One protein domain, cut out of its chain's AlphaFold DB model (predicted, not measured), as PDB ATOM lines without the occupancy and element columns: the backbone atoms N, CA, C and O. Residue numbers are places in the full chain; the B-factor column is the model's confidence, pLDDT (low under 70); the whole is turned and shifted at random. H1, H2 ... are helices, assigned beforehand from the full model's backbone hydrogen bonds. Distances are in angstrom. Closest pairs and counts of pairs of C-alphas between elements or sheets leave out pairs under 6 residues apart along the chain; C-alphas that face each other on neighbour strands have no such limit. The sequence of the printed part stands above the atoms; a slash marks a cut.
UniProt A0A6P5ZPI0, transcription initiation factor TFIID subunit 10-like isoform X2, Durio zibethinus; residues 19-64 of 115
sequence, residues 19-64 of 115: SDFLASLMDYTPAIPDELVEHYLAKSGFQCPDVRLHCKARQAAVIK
ATOM      1  N   SER A  19     160.260 137.153 139.817       89.56
ATOM      2  CA  SER A  19     160.683 138.013 140.922       89.56
ATOM      3  C   SER A  19     162.162 138.400 140.823       89.56
ATOM      4  O   SER A  19     162.481 139.586 140.931       89.56
ATOM      5  N   ASP A  20     163.033 137.445 140.493       89.88
ATOM      6  CA  ASP A  20     164.461 137.677 140.264       89.88
ATOM      7  C   ASP A  20     164.679 138.602 139.060       89.88
ATOM      8  O   ASP A  20     165.496 139.527 139.100       89.88
ATOM      9  N   PHE A  21     163.891 138.420 137.995       89.19
ATOM     10  CA  PHE A  21     163.907 139.317 136.843       89.19
ATOM     11  C   PHE A  21     163.498 140.748 137.223       89.19
ATOM     12  O   PHE A  21     164.198 141.700 136.871       89.19
ATOM     13  N   LEU A  22     162.400 140.924 137.962       87.56
ATOM     14  CA  LEU A  22     161.959 142.245 138.417       87.56
ATOM     15  C   LEU A  22     162.975 142.894 139.363       87.56
ATOM     16  O   LEU A  22     163.158 144.108 139.306       87.56
ATOM     17  N   ALA A  23     163.654 142.112 140.204       87.75
ATOM     18  CA  ALA A  23     164.741 142.613 141.038       87.75
ATOM     19  C   ALA A  23     165.903 143.130 140.176       87.75
ATOM     20  O   ALA A  23     166.371 144.246 140.391       87.75
ATOM     21  N   SER A  24     166.286 142.385 139.132       87.12
ATOM     22  CA  SER A  24     167.354 142.799 138.210       87.12
ATOM     23  C   SER A  24     167.065 144.109 137.464       87.12
ATOM     24  O   SER A  24     167.993 144.809 137.063       87.12
ATOM     25  N   LEU A  25     165.787 144.482 137.299       86.19
ATOM     26  CA  LEU A  25     165.405 145.755 136.681       86.19
ATOM     27  C   LEU A  25     165.732 146.968 137.555       86.19
ATOM     28  O   LEU A  25     165.776 148.072 137.022       86.19
ATOM     29  N   MET A  26     165.971 146.788 138.857       83.62
ATOM     30  CA  MET A  26     166.346 147.901 139.732       83.62
ATOM     31  C   MET A  26     167.780 148.367 139.541       83.62
ATOM     32  O   MET A  26     168.064 149.545 139.741       83.62
ATOM     33  N   ASP A  27     168.647 147.475 139.071       84.44
ATOM     34  CA  ASP A  27     170.050 147.782 138.795       84.44
ATOM     35  C   ASP A  27     170.295 148.118 137.312       84.44
ATOM     36  O   ASP A  27     171.419 148.414 136.899       84.44
ATOM     37  N   TYR A  28     169.254 148.072 136.477       82.50
ATOM     38  CA  TYR A  28     169.356 148.383 135.058       82.50
ATOM     39  C   TYR A  28     169.249 149.893 134.812       82.50
ATOM     40  O   TYR A  28     168.250 150.524 135.142       82.50
ATOM     41  N   THR A  29     170.261 150.469 134.161       81.62
ATOM     42  CA  THR A  29     170.249 151.872 133.721       81.62
ATOM     43  C   THR A  29     169.796 151.959 132.257       81.62
ATOM     44  O   THR A  29     170.564 151.572 131.366       81.62
ATOM     45  N   PRO A  30     168.567 152.429 131.964       82.94
ATOM     46  CA  PRO A  30     168.096 152.564 130.592       82.94
ATOM     47  C   PRO A  30     168.904 153.603 129.810       82.94
ATOM     48  O   PRO A  30     169.362 154.606 130.345       82.94
ATOM     49  N   ALA A  31     169.042 153.380 128.499       85.88
ATOM     50  CA  ALA A  31     169.636 154.374 127.602       85.88
ATOM     51  C   ALA A  31     168.747 155.622 127.438       85.88
ATOM     52  O   ALA A  31     169.244 156.693 127.101       85.88
ATOM     53  N   ILE A  32     167.434 155.471 127.641       85.25
ATOM     54  CA  ILE A  32     166.457 156.559 127.600       85.25
ATOM     55  C   ILE A  32     166.290 157.102 129.030       85.25
ATOM     56  O   ILE A  32     165.965 156.303 129.905       85.25
ATOM     57  N   PRO A  33     166.476 158.416 129.265       88.06
ATOM     58  CA  PRO A  33     166.244 159.048 130.565       88.06
ATOM     59  C   PRO A  33     164.805 158.918 131.077       88.06
ATOM     60  O   PRO A  33     163.850 158.939 130.290       88.06
ATOM     61  N   ASP A  34     164.655 158.859 132.399       83.38
ATOM     62  CA  ASP A  34     163.373 158.632 133.073       83.38
ATOM     63  C   ASP A  34     162.358 159.750 132.805       83.38
ATOM     64  O   ASP A  34     161.170 159.474 132.638       83.38
ATOM     65  N   GLU A  35     162.807 160.998 132.656       87.69
ATOM     66  CA  GLU A  35     161.923 162.143 132.406       87.69
ATOM     67  C   GLU A  35     161.190 162.006 131.064       87.69
ATOM     68  O   GLU A  35     160.024 162.390 130.922       87.69
ATOM     69  N   LEU A  36     161.862 161.428 130.059       87.50
ATOM     70  CA  LEU A  36     161.245 161.147 128.765       87.50
ATOM     71  C   LEU A  36     160.238 160.006 128.881       87.50
ATOM     72  O   LEU A  36     159.161 160.082 128.286       87.50
ATOM     73  N   VAL A  37     160.571 158.962 129.642       87.12
ATOM     74  CA  VAL A  37     159.660 157.837 129.875       87.12
ATOM     75  C   VAL A  37     158.391 158.330 130.564       87.12
ATOM     76  O   VAL A  37     157.300 158.082 130.048       87.12
ATOM     77  N   GLU A  38     158.525 159.089 131.652       86.12
ATOM     78  CA  GLU A  38     157.405 159.649 132.412       86.12
ATOM     79  C   GLU A  38     156.508 160.528 131.531       86.12
ATOM     80  O   GLU A  38     155.290 160.335 131.496       86.12
ATOM     81  N   HIS A  39     157.099 161.431 130.742       89.94
ATOM     82  CA  HIS A  39     156.343 162.297 129.838       89.94
ATOM     83  C   HIS A  39     155.500 161.502 128.826       89.94
ATOM     84  O   HIS A  39     154.316 161.794 128.629       89.94
ATOM     85  N   TYR A  40     156.082 160.490 128.171       89.81
ATOM     86  CA  TYR A  40     155.355 159.708 127.165       89.81
ATOM     87  C   TYR A  40     154.343 158.728 127.775       89.81
ATOM     88  O   TYR A  40     153.308 158.489 127.147       89.81
ATOM     89  N   LEU A  41     154.585 158.211 128.984       88.81
ATOM     90  CA  LEU A  41     153.613 157.399 129.730       88.81
ATOM     91  C   LEU A  41     152.409 158.223 130.188       88.81
ATOM     92  O   LEU A  41     151.263 157.827 129.973       88.81
ATOM     93  N   ALA A  42     152.652 159.413 130.737       89.25
ATOM     94  CA  ALA A  42     151.580 160.331 131.100       89.25
ATOM     95  C   ALA A  42     150.745 160.712 129.867       89.25
ATOM     96  O   ALA A  42     149.514 160.701 129.916       89.25
ATOM     97  N   LYS A  43     151.404 160.967 128.726       91.88
ATOM     98  CA  LYS A  43     150.734 161.289 127.459       91.88
ATOM     99  C   LYS A  43     149.869 160.144 126.921       91.88
ATOM    100  O   LYS A  43     148.861 160.417 126.272       91.88
ATOM    101  N   SER A  44     150.234 158.885 127.169       90.12
ATOM    102  CA  SER A  44     149.421 157.721 126.789       90.12
ATOM    103  C   SER A  44     148.322 157.379 127.805       90.12
ATOM    104  O   SER A  44     147.510 156.495 127.536       90.12
ATOM    105  N   GLY A  45     148.264 158.083 128.943       90.38
ATOM    106  CA  GLY A  45     147.295 157.839 130.012       90.38
ATOM    107  C   GLY A  45     147.665 156.674 130.933       90.38
ATOM    108  O   GLY A  45     146.798 156.152 131.631       90.38
ATOM    109  N   PHE A  46     148.930 156.249 130.942       85.19
ATOM    110  CA  PHE A  46     149.413 155.177 131.806       85.19
ATOM    111  C   PHE A  46     150.156 155.752 133.015       85.19
ATOM    112  O   PHE A  46     151.200 156.386 132.875       85.19
ATOM    113  N   GLN A  47     149.629 155.496 134.213       84.38
ATOM    114  CA  GLN A  47     150.296 155.783 135.483       84.38
ATOM    115  C   GLN A  47     150.519 154.480 136.237       84.38
ATOM    116  O   GLN A  47     149.569 153.767 136.558       84.38
ATOM    117  N   CYS A  48     151.777 154.194 136.556       80.00
ATOM    118  CA  CYS A  48     152.134 153.106 137.446       80.00
ATOM    119  C   CYS A  48     153.133 153.613 138.491       80.00
ATOM    120  O   CYS A  48     154.107 154.261 138.126       80.00
ATOM    121  N   PRO A  49     152.922 153.334 139.786       79.56
ATOM    122  CA  PRO A  49     153.894 153.691 140.816       79.56
ATOM    123  C   PRO A  49     155.142 152.794 140.795       79.56
ATOM    124  O   PRO A  49     156.146 153.137 141.414       79.56
ATOM    125  N   ASP A  50     155.098 151.642 140.115       82.69
ATOM    126  CA  ASP A  50     156.233 150.723 140.045       82.69
ATOM    127  C   ASP A  50     157.249 151.176 138.990       82.69
ATOM    128  O   ASP A  50     157.086 150.960 137.788       82.69
ATOM    129  N   VAL A  51     158.341 151.764 139.473       76.25
ATOM    130  CA  VAL A  51     159.466 152.245 138.664       76.25
ATOM    131  C   VAL A  51     160.101 151.165 137.785       76.25
ATOM    132  O   VAL A  51     160.585 151.474 136.697       76.25
ATOM    133  N   ARG A  52     160.027 149.882 138.169       80.25
ATOM    134  CA  ARG A  52     160.583 148.770 137.374       80.25
ATOM    135  C   ARG A  52     159.884 148.628 136.027       80.25
ATOM    136  O   ARG A  52     160.496 148.198 135.049       80.25
ATOM    137  N   LEU A  53     158.609 149.011 135.961       75.81
ATOM    138  CA  LEU A  53     157.830 148.987 134.725       75.81
ATOM    139  C   LEU A  53     158.187 150.152 133.791       75.81
ATOM    140  O   LEU A  53     157.995 150.029 132.581       75.81
ATOM    141  N   HIS A  54     158.779 151.232 134.312       74.25
ATOM    142  CA  HIS A  54     159.317 152.331 133.506       74.25
ATOM    143  C   HIS A  54     160.642 151.937 132.837       74.25
ATOM    144  O   HIS A  54     160.833 152.178 131.643       74.25
ATOM    145  N   CYS A  55     161.518 151.227 133.557       65.38
ATOM    146  CA  CYS A  55     162.874 150.902 133.103       65.38
ATOM    147  C   CYS A  55     162.935 150.002 131.852       65.38
ATOM    148  O   CYS A  55     163.929 150.021 131.129       65.38
ATOM    149  N   LYS A  56     161.880 149.234 131.534       62.12
ATOM    150  CA  LYS A  56     161.841 148.383 130.326       62.12
ATOM    151  C   LYS A  56     161.098 149.008 129.141       62.12
ATOM    152  O   LYS A  56     160.909 148.331 128.123       62.12
ATOM    153  N   ALA A  57     160.699 150.278 129.226       55.44
ATOM    154  CA  ALA A  57     160.109 150.998 128.104       55.44
ATOM    155  C   ALA A  57     161.166 151.203 126.996       55.44
ATOM    156  O   ALA A  57     161.821 152.232 126.900       55.44
ATOM    157  N   ARG A  58     161.290 150.179 126.137       54.00
ATOM    158  CA  ARG A  58     162.098 150.071 124.906       54.00
ATOM    159  C   ARG A  58     163.592 149.738 125.072       54.00
ATOM    160  O   ARG A  58     164.471 150.558 124.847       54.00
ATOM    161  N   GLN A  59     163.867 148.438 125.208       53.22
ATOM    162  CA  GLN A  59     164.898 147.756 124.404       53.22
ATOM    163  C   GLN A  59     164.259 146.536 123.717       53.22
ATOM    164  O   GLN A  59     164.426 145.405 124.156       53.22
ATOM    165  N   ALA A  60     163.469 146.756 122.663       50.38
ATOM    166  CA  ALA A  60     162.942 145.664 121.829       50.38
ATOM    167  C   ALA A  60     163.483 145.688 120.387       50.38
ATOM    168  O   ALA A  60     163.056 144.888 119.568       50.38
ATOM    169  N   ALA A  61     164.435 146.575 120.072       49.44
ATOM    170  CA  ALA A  61     164.939 146.750 118.707       49.44
ATOM    171  C   ALA A  61     166.473 146.785 118.594       49.44
ATOM    172  O   ALA A  61     166.999 147.225 117.576       49.44
ATOM    173  N   VAL A  62     167.219 146.318 119.603       50.75
ATOM    174  CA  VAL A  62     168.661 146.095 119.414       50.75
ATOM    175  C   VAL A  62     168.833 144.723 118.767       50.75
ATOM    176  O   VAL A  62     168.977 143.707 119.449       50.75
ATOM    177  N   ILE A  63     168.751 144.688 117.436       59.38
ATOM    178  CA  ILE A  63     169.070 143.496 116.650       59.38
ATOM    179  C   ILE A  63     170.552 143.176 116.886       59.38
ATOM    180  O   ILE A  63     171.442 143.960 116.568       59.38
ATOM    181  N   LYS A  64     170.826 142.025 117.508       57.59
ATOM    182  CA  LYS A  64     172.182 141.480 117.627       57.59
ATOM    183  C   LYS A  64     172.514 140.763 116.323       57.59
ATOM    184  O   LYS A  64     172.229 139.575 116.185       57.59
TER     185      LYS A  64
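Overview. This is residues 19 to 64 of the 115 residues of the protein "transcription initiation factor TFIID subunit 10-like isoform X2" of Durio zibethinus (UniProt A0A6P5ZPI0). Three short helices stand in a row, with the longest, H2, at one end, little H3 in the middle packing on H2, and H1 at the other end, nearer to H3 than to H2; residues 60 to 64 make a tail that trails away from the row. The printed part has 46 residues with three named helices, in the order H1, H2, H3, and no named strand. The class is all helix, though under half of the residues, 22 of 46, are in named elements. The whole is only just compact, close to loose, with a radius of gyration of the C-alphas of 11.3 A, and flat, spanning 29 by 26 by 14 A.

Along the chain. Find C-alpha 34 at (163.373, 158.632, 133.073); from there H2, residues 34 to 44, runs 15.3 A to C-alpha 44 at (149.421, 157.721, 126.789). H3 is residues 51 to 55, 6.7 A long. Go back to C-alpha 19 at (160.683, 138.013, 140.922) for H1, residues 19 to 24, 8.6 A long.

Arrangement. Start at H2, which touches H3; their closest C-alphas, those of Val 37 and His 54, are 6.6 A apart. From H3 look to H1: the two are close but not clearly touching, and their closest C-alphas, those of Leu 22 and Arg 52, are 6.7 A apart. H1 and H2 are apart. In H1, H2 and H3 every O i to N i+4 pair is within hydrogen-bond range.

Size, cuts and confidence. The two C-alphas farthest apart are those of Gly 45 and Lys 64, at 32.3 A. The printed part has no cut. The links H1 to H2, 9 residues, and H2 to H3, 6 residues, are short. Look at the B-factor column for the pLDDT: its mean over the printed part is 78.9, and residues 55 to 64 are under 70, where the model's confidence is low.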